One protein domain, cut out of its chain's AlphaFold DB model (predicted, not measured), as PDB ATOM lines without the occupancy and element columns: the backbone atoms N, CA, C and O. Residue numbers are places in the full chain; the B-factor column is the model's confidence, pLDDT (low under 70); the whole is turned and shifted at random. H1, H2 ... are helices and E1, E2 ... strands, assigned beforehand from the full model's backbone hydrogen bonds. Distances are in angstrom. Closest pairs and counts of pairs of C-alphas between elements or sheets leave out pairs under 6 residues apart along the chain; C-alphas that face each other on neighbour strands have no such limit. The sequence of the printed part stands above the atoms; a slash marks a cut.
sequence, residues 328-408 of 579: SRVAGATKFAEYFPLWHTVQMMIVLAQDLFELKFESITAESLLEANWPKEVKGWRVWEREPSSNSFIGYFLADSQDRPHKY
ATOM      1  N   SER A 328     -33.310 -62.824  54.793       52.84
ATOM      2  CA  SER A 328     -33.128 -61.413  55.160       52.84
ATOM      3  C   SER A 328     -33.328 -60.451  53.975       52.84
ATOM      4  O   SER A 328     -32.430 -59.712  53.607       52.84
ATOM      5  N   ARG A 329     -34.529 -60.407  53.380       49.94
ATOM      6  CA  ARG A 329     -35.051 -59.350  52.462       49.94
ATOM      7  C   ARG A 329     -34.217 -58.919  51.225       49.94
ATOM      8  O   ARG A 329     -34.733 -58.130  50.435       49.94
ATOM      9  N   VAL A 330     -33.009 -59.426  50.953       49.78
ATOM     10  CA  VAL A 330     -32.174 -59.023  49.787       49.78
ATOM     11  C   VAL A 330     -32.431 -59.911  48.553       49.78
ATOM     12  O   VAL A 330     -31.555 -60.169  47.734       49.78
ATOM     13  N   ALA A 331     -33.674 -60.355  48.353       46.25
ATOM     14  CA  ALA A 331     -34.089 -61.122  47.170       46.25
ATOM     15  C   ALA A 331     -34.282 -60.256  45.893       46.25
ATOM     16  O   ALA A 331     -34.689 -60.764  44.851       46.25
ATOM     17  N   GLY A 332     -33.998 -58.946  45.945       52.12
ATOM     18  CA  GLY A 332     -34.305 -57.985  44.870       52.12
ATOM     19  C   GLY A 332     -33.178 -57.660  43.878       52.12
ATOM     20  O   GLY A 332     -33.437 -56.970  42.894       52.12
ATOM     21  N   ALA A 333     -31.943 -58.128  44.093       51.56
ATOM     22  CA  ALA A 333     -30.787 -57.684  43.298       51.56
ATOM     23  C   ALA A 333     -30.904 -58.003  41.793       51.56
ATOM     24  O   ALA A 333     -30.454 -57.216  40.964       51.56
ATOM     25  N   THR A 334     -31.544 -59.120  41.426       59.28
ATOM     26  CA  THR A 334     -31.725 -59.510  40.016       59.28
ATOM     27  C   THR A 334     -32.758 -58.635  39.300       59.28
ATOM     28  O   THR A 334     -32.508 -58.219  38.177       59.28
ATOM     29  N   LYS A 335     -33.871 -58.277  39.966       70.31
ATOM     30  CA  LYS A 335     -34.873 -57.341  39.416       70.31
ATOM     31  C   LYS A 335     -34.331 -55.915  39.313       70.31
ATOM     32  O   LYS A 335     -34.676 -55.183  38.400       70.31
ATOM     33  N   PHE A 336     -33.450 -55.516  40.231       73.94
ATOM     34  CA  PHE A 336     -32.836 -54.188  40.197       73.94
ATOM     35  C   PHE A 336     -31.967 -53.968  38.947       73.94
ATOM     36  O   PHE A 336     -31.901 -52.853  38.441       73.94
ATOM     37  N   ALA A 337     -31.338 -55.019  38.407       78.44
ATOM     38  CA  ALA A 337     -30.522 -54.915  37.196       78.44
ATOM     39  C   ALA A 337     -31.328 -54.510  35.945       78.44
ATOM     40  O   ALA A 337     -30.760 -53.907  35.037       78.44
ATOM     41  N   GLU A 338     -32.641 -54.774  35.912       86.06
ATOM     42  CA  GLU A 338     -33.533 -54.382  34.805       86.06
ATOM     43  C   GLU A 338     -33.605 -52.852  34.622       86.06
ATOM     44  O   GLU A 338     -33.847 -52.376  33.516       86.06
ATOM     45  N   TYR A 339     -33.307 -52.075  35.673       87.69
ATOM     46  CA  TYR A 339     -33.272 -50.606  35.645       87.69
ATOM     47  C   TYR A 339     -31.965 -50.025  35.086       87.69
ATOM     48  O   TYR A 339     -31.884 -48.821  34.852       87.69
ATOM     49  N   PHE A 340     -30.947 -50.856  34.842       90.00
ATOM     50  CA  PHE A 340     -29.634 -50.418  34.358       90.00
ATOM     51  C   PHE A 340     -29.245 -51.107  33.039       90.00
ATOM     52  O   PHE A 340     -28.239 -51.824  32.994       90.00
ATOM     53  N   PRO A 341     -29.988 -50.900  31.927       92.69
ATOM     54  CA  PRO A 341     -29.547 -51.372  30.618       92.69
ATOM     55  C   PRO A 341     -28.152 -50.825  30.299       92.69
ATOM     56  O   PRO A 341     -27.897 -49.635  30.495       92.69
ATOM     57  N   LEU A 342     -27.256 -51.678  29.794       89.69
ATOM     58  CA  LEU A 342     -25.827 -51.369  29.648       89.69
ATOM     59  C   LEU A 342     -25.572 -50.018  28.965       89.69
ATOM     60  O   LEU A 342     -24.971 -49.127  29.558       89.69
ATOM     61  N   TRP A 343     -26.050 -49.849  27.729       92.75
ATOM     62  CA  TRP A 343     -25.744 -48.650  26.946       92.75
ATOM     63  C   TRP A 343     -26.482 -47.403  27.432       92.75
ATOM     64  O   TRP A 343     -25.936 -46.308  27.329       92.75
ATOM     65  N   HIS A 344     -27.667 -47.560  28.028       93.94
ATOM     66  CA  HIS A 344     -28.337 -46.450  28.703       93.94
ATOM     67  C   HIS A 344     -27.514 -45.977  29.909       93.94
ATOM     68  O   HIS A 344     -27.234 -44.790  30.043       93.94
ATOM     69  N   THR A 345     -27.038 -46.914  30.729       94.56
ATOM     70  CA  THR A 345     -26.206 -46.621  31.905       94.56
ATOM     71  C   THR A 345     -24.903 -45.930  31.508       94.56
ATOM     72  O   THR A 345     -24.566 -44.897  32.080       94.56
ATOM     73  N   VAL A 346     -24.201 -46.437  30.484       91.44
ATOM     74  CA  VAL A 346     -22.978 -45.806  29.954       91.44
ATOM     75  C   VAL A 346     -23.257 -44.381  29.471       91.44
ATOM     76  O   VAL A 346     -22.507 -43.466  29.804       91.44
ATOM     77  N   GLN A 347     -24.356 -44.161  28.744       93.06
ATOM     78  CA  GLN A 347     -24.732 -42.825  28.281       93.06
ATOM     79  C   GLN A 347     -24.996 -41.867  29.451       93.06
ATOM     80  O   GLN A 347     -24.535 -40.727  29.420       93.06
ATOM     81  N   MET A 348     -25.685 -42.318  30.502       95.00
ATOM     82  CA  MET A 348     -25.942 -41.495  31.690       95.00
ATOM     83  C   MET A 348     -24.662 -41.193  32.478       95.00
ATOM     84  O   MET A 348     -24.500 -40.078  32.973       95.00
ATOM     85  N   MET A 349     -23.711 -42.131  32.536       94.38
ATOM     86  CA  MET A 349     -22.381 -41.880  33.103       94.38
ATOM     87  C   MET A 349     -21.610 -40.820  32.305       94.38
ATOM     88  O   MET A 349     -20.970 -39.960  32.903       94.38
ATOM     89  N   ILE A 350     -21.702 -40.838  30.971       94.62
ATOM     90  CA  ILE A 350     -21.096 -39.810  30.110       94.62
ATOM     91  C   ILE A 350     -21.760 -38.450  30.338       94.62
ATOM     92  O   ILE A 350     -21.060 -37.450  30.469       94.62
ATOM     93  N   VAL A 351     -23.092 -38.395  30.436       94.88
ATOM     94  CA  VAL A 351     -23.816 -37.151  30.755       94.88
ATOM     95  C   VAL A 351     -23.356 -36.581  32.095       94.88
ATOM     96  O   VAL A 351     -23.079 -35.385  32.178       94.88
ATOM     97  N   LEU A 352     -23.212 -37.430  33.114       93.69
ATOM     98  CA  LEU A 352     -22.691 -37.019  34.413       93.69
ATOM     99  C   LEU A 352     -21.251 -36.497  34.296       93.69
ATOM    100  O   LEU A 352     -20.953 -35.418  34.797       93.69
ATOM    101  N   ALA A 353     -20.372 -37.208  33.586       92.31
ATOM    102  CA  ALA A 353     -18.989 -36.781  33.391       92.31
ATOM    103  C   ALA A 353     -18.884 -35.437  32.648       92.31
ATOM    104  O   ALA A 353     -18.085 -34.589  33.037       92.31
ATOM    105  N   GLN A 354     -19.709 -35.203  31.621       93.44
ATOM    106  CA  GLN A 354     -19.784 -33.916  30.918       93.44
ATOM    107  C   GLN A 354     -20.142 -32.755  31.845       93.44
ATOM    108  O   GLN A 354     -19.624 -31.647  31.683       93.44
ATOM    109  N   ASP A 355     -21.062 -32.992  32.778       91.94
ATOM    110  CA  ASP A 355     -21.533 -31.948  33.676       91.94
ATOM    111  C   ASP A 355     -20.532 -31.649  34.793       91.94
ATOM    112  O   ASP A 355     -20.217 -30.482  35.013       91.94
ATOM    113  N   LEU A 356     -19.993 -32.690  35.437       92.38
ATOM    114  CA  LEU A 356     -19.061 -32.540  36.557       92.38
ATOM    115  C   LEU A 356     -17.691 -32.026  36.100       92.38
ATOM    116  O   LEU A 356     -17.145 -31.113  36.703       92.38
ATOM    117  N   PHE A 357     -17.140 -32.581  35.020       91.06
ATOM    118  CA  PHE A 357     -15.781 -32.261  34.568       91.06
ATOM    119  C   PHE A 357     -15.720 -31.142  33.526       91.06
ATOM    120  O   PHE A 357     -14.639 -30.863  33.008       91.06
ATOM    121  N   GLU A 358     -16.858 -30.527  33.198       91.56
ATOM    122  CA  GLU A 358     -16.977 -29.511  32.146       91.56
ATOM    123  C   GLU A 358     -16.386 -29.994  30.810       91.56
ATOM    124  O   GLU A 358     -15.553 -29.345  30.177       91.56
ATOM    125  N   LEU A 359     -16.847 -31.169  30.379       92.12
ATOM    126  CA  LEU A 359     -16.419 -31.840  29.151       92.12
ATOM    127  C   LEU A 359     -17.542 -31.885  28.112       92.12
ATOM    128  O   LEU A 359     -18.729 -31.793  28.435       92.12
ATOM    129  N   LYS A 360     -17.161 -32.104  26.854       93.12
ATOM    130  CA  LYS A 360     -18.069 -32.445  25.755       93.12
ATOM    131  C   LYS A 360     -17.633 -33.763  25.122       93.12
ATOM    132  O   LYS A 360     -16.485 -33.897  24.707       93.12
ATOM    133  N   PHE A 361     -18.561 -34.708  25.010       95.00
ATOM    134  CA  PHE A 361     -18.350 -35.994  24.353       95.00
ATOM    135  C   PHE A 361     -19.117 -36.014  23.033       95.00
ATOM    136  O   PHE A 361     -20.324 -35.790  22.983       95.00
ATOM    137  N   GLU A 362     -18.413 -36.302  21.948       94.50
ATOM    138  CA  GLU A 362     -18.973 -36.425  20.607       94.50
ATOM    139  C   GLU A 362     -18.818 -37.869  20.132       94.50
ATOM    140  O   GLU A 362     -17.699 -38.367  20.006       94.50
ATOM    141  N   SER A 363     -19.933 -38.557  19.890       96.06
ATOM    142  CA  SER A 363     -19.914 -39.962  19.478       96.06
ATOM    143  C   SER A 363     -19.219 -40.165  18.131       96.06
ATOM    144  O   SER A 363     -19.408 -39.405  17.184       96.06
ATOM    145  N   ILE A 364     -18.437 -41.236  18.045       96.81
ATOM    146  CA  ILE A 364     -17.831 -41.724  16.808       96.81
ATOM    147  C   ILE A 364     -18.796 -42.728  16.173       96.81
ATOM    148  O   ILE A 364     -19.393 -43.549  16.872       96.81
ATOM    149  N   THR A 365     -18.963 -42.651  14.853       96.75
ATOM    150  CA  THR A 365     -19.842 -43.562  14.115       96.75
ATOM    151  C   THR A 365     -19.282 -44.985  14.104       96.75
ATOM    152  O   THR A 365     -18.076 -45.202  14.265       96.75
ATOM    153  N   ALA A 366     -20.159 -45.975  13.926       95.88
ATOM    154  CA  ALA A 366     -19.733 -47.372  13.859       95.88
ATOM    155  C   ALA A 366     -18.823 -47.610  12.644       95.88
ATOM    156  O   ALA A 366     -17.852 -48.352  12.743       95.88
ATOM    157  N   GLU A 367     -19.095 -46.923  11.537       96.94
ATOM    158  CA  GLU A 367     -18.326 -46.972  10.297       96.94
ATOM    159  C   GLU A 367     -16.889 -46.490  10.526       96.94
ATOM    160  O   GLU A 367     -15.955 -47.216  10.206       96.94
ATOM    161  N   SER A 368     -16.691 -45.339  11.184       96.69
ATOM    162  CA  SER A 368     -15.342 -44.837  11.483       96.69
ATOM    163  C   SER A 368     -14.563 -45.744  12.444       96.69
ATOM    164  O   SER A 368     -13.343 -45.840  12.340       96.69
ATOM    165  N   LEU A 369     -15.238 -46.413  13.386       96.56
ATOM    166  CA  LEU A 369     -14.584 -47.392  14.265       96.56
ATOM    167  C   LEU A 369     -14.180 -48.659  13.501       96.56
ATOM    168  O   LEU A 369     -13.089 -49.176  13.735       96.56
ATOM    169  N   LEU A 370     -15.021 -49.128  12.576       95.06
ATOM    170  CA  LEU A 370     -14.719 -50.268  11.708       95.06
ATOM    171  C   LEU A 370     -13.574 -49.957  10.735       95.06
ATOM    172  O   LEU A 370     -12.675 -50.779  10.584       95.06
ATOM    173  N   GLU A 371     -13.551 -48.764  10.135       95.88
ATOM    174  CA  GLU A 371     -12.430 -48.278   9.313       95.88
ATOM    175  C   GLU A 371     -11.125 -48.199  10.125       95.88
ATOM    176  O   GLU A 371     -10.051 -48.539   9.628       95.88
ATOM    177  N   ALA A 372     -11.221 -47.837  11.408       95.00
ATOM    178  CA  ALA A 372     -10.119 -47.872  12.369       95.00
ATOM    179  C   ALA A 372      -9.834 -49.280  12.945       95.00
ATOM    180  O   ALA A 372      -9.056 -49.407  13.894       95.00
ATOM    181  N   ASN A 373     -10.420 -50.335  12.366       94.88
ATOM    182  CA  ASN A 373     -10.210 -51.749  12.696       94.88
ATOM    183  C   ASN A 373     -10.616 -52.156  14.132       94.88
ATOM    184  O   ASN A 373     -10.100 -53.125  14.693       94.88
ATOM    185  N   TRP A 374     -11.561 -51.443  14.748       94.19
ATOM    186  CA  TRP A 374     -12.144 -51.850  16.029       94.19
ATOM    187  C   TRP A 374     -13.326 -52.815  15.840       94.19
ATOM    188  O   TRP A 374     -14.085 -52.682  14.878       94.19
ATOM    189  N   PRO A 375     -13.554 -53.764  16.774       91.62
ATOM    190  CA  PRO A 375     -14.742 -54.616  16.753       91.62
ATOM    191  C   PRO A 375     -16.049 -53.809  16.794       91.62
ATOM    192  O   PRO A 375     -16.138 -52.796  17.488       91.62
ATOM    193  N   LYS A 376     -17.098 -54.300  16.121       92.19
ATOM    194  CA  LYS A 376     -18.413 -53.630  16.015       92.19
ATOM    195  C   LYS A 376     -19.102 -53.366  17.364       92.19
ATOM    196  O   LYS A 376     -19.992 -52.520  17.456       92.19
ATOM    197  N   GLU A 377     -18.733 -54.116  18.400       91.44
ATOM    198  CA  GLU A 377     -19.254 -53.976  19.760       91.44
ATOM    199  C   GLU A 377     -18.662 -52.766  20.501       91.44
ATOM    200  O   GLU A 377     -19.239 -52.322  21.498       91.44
ATOM    201  N   VAL A 378     -17.531 -52.229  20.031       93.94
ATOM    202  CA  VAL A 378     -16.871 -51.062  20.624       93.94
ATOM    203  C   VAL A 378     -17.670 -49.797  20.316       93.94
ATOM    204  O   VAL A 378     -18.152 -49.588  19.201       93.94
ATOM    205  N   LYS A 379     -17.806 -48.927  21.317       96.00
ATOM    206  CA  LYS A 379     -18.340 -47.566  21.168       96.00
ATOM    207  C   LYS A 379     -17.251 -46.556  21.487       96.00
ATOM    208  O   LYS A 379     -16.403 -46.826  22.332       96.00
ATOM    209  N   GLY A 380     -17.265 -45.406  20.820       95.75
ATOM    210  CA  GLY A 380     -16.210 -44.407  20.947       95.75
ATOM    211  C   GLY A 380     -16.737 -42.981  20.995       95.75
ATOM    212  O   GLY A 380     -17.774 -42.675  20.406       95.75
ATOM    213  N   TRP A 381     -15.992 -42.110  21.671       95.69
ATOM    214  CA  TRP A 381     -16.262 -40.678  21.757       95.69
ATOM    215  C   TRP A 381     -14.974 -39.866  21.601       95.69
ATOM    216  O   TRP A 381     -13.923 -40.241  22.128       95.69
ATOM    217  N   ARG A 382     -15.074 -38.731  20.906       94.38
ATOM    218  CA  ARG A 382     -14.103 -37.630  20.959       94.38
ATOM    219  C   ARG A 382     -14.435 -36.760  22.164       94.38
ATOM    220  O   ARG A 382     -15.595 -36.386  22.339       94.38
ATOM    221  N   VAL A 383     -13.437 -36.450  22.979       92.50
ATOM    222  CA  VAL A 383     -13.593 -35.676  24.213       92.50
ATOM    223  C   VAL A 383     -12.949 -34.308  24.033       92.50
ATOM    224  O   VAL A 383     -11.804 -34.198  23.590       92.50
ATOM    225  N   TRP A 384     -13.695 -33.268  24.385       90.81
ATOM    226  CA  TRP A 384     -13.309 -31.869  24.235       90.81
ATOM    227  C   TRP A 384     -13.532 -31.109  25.538       90.81
ATOM    228  O   TRP A 384     -14.410 -31.467  26.330       90.81
ATOM    229  N   GLU A 385     -12.790 -30.021  25.720       90.12
ATOM    230  CA  GLU A 385     -13.155 -28.998  26.700       90.12
ATOM    231  C   GLU A 385     -14.538 -28.431  26.373       90.12
ATOM    232  O   GLU A 385     -14.859 -28.173  25.207       90.12
ATOM    233  N   ARG A 386     -15.372 -28.220  27.396       85.19
ATOM    234  CA  ARG A 386     -16.688 -27.596  27.207       85.19
ATOM    235  C   ARG A 386     -16.594 -26.088  26.985       85.19
ATOM    236  O   ARG A 386     -17.534 -25.513  26.440       85.19
ATOM    237  N   GLU A 387     -15.497 -25.453  27.403       75.88
ATOM    238  CA  GLU A 387     -15.343 -24.001  27.325       75.88
ATOM    239  C   GLU A 387     -15.430 -23.509  25.861       75.88
ATOM    240  O   GLU A 387     -14.619 -23.917  25.021       75.88
ATOM    241  N   PRO A 388     -16.391 -22.623  25.526       55.81
ATOM    242  CA  PRO A 388     -16.640 -22.202  24.142       55.81
ATOM    243  C   PRO A 388     -15.446 -21.518  23.461       55.81
ATOM    244  O   PRO A 388     -15.352 -21.526  22.236       55.81
ATOM    245  N   SER A 389     -14.557 -20.912  24.250       57.12
ATOM    246  CA  SER A 389     -13.386 -20.152  23.804       57.12
ATOM    247  C   SER A 389     -12.229 -21.045  23.339       57.12
ATOM    248  O   SER A 389     -11.468 -20.636  22.463       57.12
ATOM    249  N   SER A 390     -12.092 -22.255  23.897       64.94
ATOM    250  CA  SER A 390     -10.918 -23.107  23.680       64.94
ATOM    251  C   SER A 390     -11.156 -24.217  22.657       64.94
ATOM    252  O   SER A 390     -10.214 -24.565  21.940       64.94
ATOM    253  N   ASN A 391     -12.375 -24.787  22.593       66.06
ATOM    254  CA  ASN A 391     -12.748 -25.976  21.796       66.06
ATOM    255  C   ASN A 391     -11.601 -27.003  21.683       66.06
ATOM    256  O   ASN A 391     -11.301 -27.542  20.609       66.06
ATOM    257  N   SER A 392     -10.885 -27.182  22.794       84.56
ATOM    258  CA  SER A 392      -9.602 -27.865  22.811       84.56
ATOM    259  C   SER A 392      -9.840 -29.361  22.906       84.56
ATOM    260  O   SER A 392     -10.580 -29.841  23.765       84.56
ATOM    261  N   PHE A 393      -9.254 -30.091  21.960       86.19
ATOM    262  CA  PHE A 393      -9.326 -31.542  21.924       86.19
ATOM    263  C   PHE A 393      -8.556 -32.123  23.113       86.19
ATOM    264  O   PHE A 393      -7.402 -31.755  23.316       86.19
ATOM    265  N   ILE A 394      -9.187 -33.024  23.867       86.25
ATOM    266  CA  ILE A 394      -8.574 -33.690  25.025       86.25
ATOM    267  C   ILE A 394      -8.101 -35.090  24.645       86.25
ATOM    268  O   ILE A 394      -6.983 -35.471  24.976       86.25
ATOM    269  N   GLY A 395      -8.942 -35.872  23.962       88.25
ATOM    270  CA  GLY A 395      -8.599 -37.252  23.632       88.25
ATOM    271  C   GLY A 395      -9.780 -38.098  23.173       88.25
ATOM    272  O   GLY A 395     -10.863 -37.599  22.861       88.25
ATOM    273  N   TYR A 396      -9.553 -39.408  23.150       91.31
ATOM    274  CA  TYR A 396     -10.545 -40.415  22.791       91.31
ATOM    275  C   TYR A 396     -10.921 -41.265  24.004       91.31
ATOM    276  O   TYR A 396     -10.061 -41.652  24.791       91.31
ATOM    277  N   PHE A 397     -12.202 -41.612  24.112       92.69
ATOM    278  CA  PHE A 397     -12.693 -42.620  25.050       92.69
ATOM    279  C   PHE A 397     -13.347 -43.754  24.262       92.69
ATOM    280  O   PHE A 397     -14.282 -43.504  23.502       92.69
ATOM    281  N   LEU A 398     -12.858 -44.987  24.427       93.19
ATOM    282  CA  LEU A 398     -13.436 -46.186  23.817       93.19
ATOM    283  C   LEU A 398     -13.999 -47.101  24.911       93.19
ATOM    284  O   LEU A 398     -13.298 -47.450  25.859       93.19
ATOM    285  N   ALA A 399     -15.258 -47.508  24.768       93.62
ATOM    286  CA  ALA A 399     -15.931 -48.443  25.656       93.62
ATOM    287  C   ALA A 399     -16.095 -49.801  24.973       93.62
ATOM    288  O   ALA A 399     -16.845 -49.958  24.007       93.62
ATOM    289  N   ASP A 400     -15.419 -50.800  25.532       91.75
ATOM    290  CA  ASP A 400     -15.497 -52.190  25.114       91.75
ATOM    291  C   ASP A 400     -16.105 -53.027  26.251       91.75
ATOM    292  O   ASP A 400     -15.402 -53.650  27.045       91.75
ATOM    293  N   SER A 401     -17.434 -52.996  26.385       89.06
ATOM    294  CA  SER A 401     -18.149 -53.552  27.552       89.06
ATOM    295  C   SER A 401     -18.808 -54.911  27.314       89.06
ATOM    296  O   SER A 401     -19.257 -55.545  28.266       89.06
ATOM    297  N   GLN A 402     -18.883 -55.372  26.065       87.25
ATOM    298  CA  GLN A 402     -19.526 -56.643  25.726       87.25
ATOM    299  C   GLN A 402     -18.531 -57.801  25.753       87.25
ATOM    300  O   GLN A 402     -17.342 -57.620  25.479       87.25
ATOM    301  N   ASP A 403     -19.012 -58.990  26.105       84.06
ATOM    302  CA  ASP A 403     -18.179 -60.184  26.106       84.06
ATOM    303  C   ASP A 403     -17.994 -60.743  24.688       84.06
ATOM    304  O   ASP A 403     -18.896 -60.653  23.858       84.06
ATOM    305  N   ARG A 404     -16.828 -61.335  24.416       84.38
ATOM    306  CA  ARG A 404     -16.532 -62.068  23.175       84.38
ATOM    307  C   ARG A 404     -15.420 -63.105  23.398       84.38
ATOM    308  O   ARG A 404     -14.747 -63.059  24.438       84.38
ATOM    309  N   PRO A 405     -15.212 -64.058  22.468       79.12
ATOM    310  CA  PRO A 405     -14.113 -65.015  22.554       79.12
ATOM    311  C   PRO A 405     -12.759 -64.329  22.758       79.12
ATOM    312  O   PRO A 405     -12.510 -63.257  22.213       79.12
ATOM    313  N   HIS A 406     -11.904 -64.947  23.573       79.31
ATOM    314  CA  HIS A 406     -10.525 -64.526  23.879       79.31
ATOM    315  C   HIS A 406     -10.333 -63.160  24.558       79.31
ATOM    316  O   HIS A 406      -9.242 -62.904  25.069       79.31
ATOM    317  N   LYS A 407     -11.374 -62.329  24.660       83.44
ATOM    318  CA  LYS A 407     -11.335 -61.083  25.422       83.44
ATOM    319  C   LYS A 407     -11.165 -61.355  26.919       83.44
ATOM    320  O   LYS A 407     -11.772 -62.270  27.486       83.44
ATOM    321  N   TYR A 408     -10.359 -60.520  27.564       77.50
ATOM    322  CA  TYR A 408     -10.206 -60.467  29.010       77.50
ATOM    323  C   TYR A 408     -11.565 -60.313  29.714       77.50
ATOM    324  O   TYR A 408     -12.388 -59.482  29.337       77.50
TER     325      TYR A 408
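What this domain is: This is residues 328 to 408 of the 579 residues of the protein "Mitochondrial intermediate peptidase" of Akanthomyces lecanii RCEF 1005 (UniProt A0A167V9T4). A small, strongly twisted sheet of three antiparallel strands, E1, E2 and E3, has the long helix H2 folded back beside its edge strand E1, at the sheet's level, and the short helix H3 near one end of the strands. Residues 328 to 341, which include H1, stick out from this body as an arm. The printed part has 81 residues, with three named helices and three named strands in the chain order H1 H2 E1 H3 E2 E3; the sheet's order is E1 - E2 - E3, and the class is mixed, helices and strands. The whole is loose, with a radius of gyration of the C-alphas of 16.4 A, and elongated, spanning 55 by 33 by 19 A.

How they stand to each other: In the sheet, E2, residues 379 to 385, is the inner strand. E1, residues 359 to 363, is an edge strand and antiparallel to E2, at 147 degrees between directions; N 362 and O 382 are 2.8 A apart, within hydrogen-bond range. E3, residues 393 to 399, is the other edge strand, antiparallel to E2 at 157 degrees, with N 381 and O 397 within hydrogen-bond range at 2.9 A. E2 and E3 form a hairpin. H2, residues 342 to 356, is on the sheet, but at the sheet's level, with a height over the sheet of 1.7 A. Its closest C-alphas to E1 are those of Gln 354 and Lys 360, 5.6 A apart. H2 and E2 are near each other, with 5 pairs of C-alphas within 10 A. H3, residues 366 to 371, only grazes the sheet, with its residues 366 to 369; the closest C-alphas of H3 and E2 are those of Ala 366 and Lys 379, 7.4 A apart. H1, residues 333 to 339, is not on the sheet and is apart from H2 and H3. In H2 and H3 every O i to N i+4 pair is within hydrogen-bond range; in H1, 1 of 3 is, beside 3 of 4 O i to N i+3 pairs.

Where its parts are: E2 is 20.1 A from first to last C-alpha, E3 18.5 A and E1 13.1 A. H2 is 21.2 A long and begins at C-alpha 342, at (-25.827, -51.369, 29.648). H1, 10.7 A long, begins at C-alpha 333, at (-30.787, -57.684, 43.298). H3 is 8.6 A long. E3 ends at C-alpha 399, at (-15.931, -48.443, 25.656).

The domain as a whole: The two C-alphas farthest apart, those of Ser 328 and Ser 389, are 55.5 A apart. Without the residues that stand free, 328 to 341, the body spans 44 by 26 by 18 A. The printed part has no cut. The links H1 to H2, H2 to E1 and E1 to H3 are tight, and those from H3 to E2 and from E2 to E3 are short. The mean pLDDT of the printed part is 85.8, and the model's confidence is under 70 at residues 328 to 334 and 388 to 391.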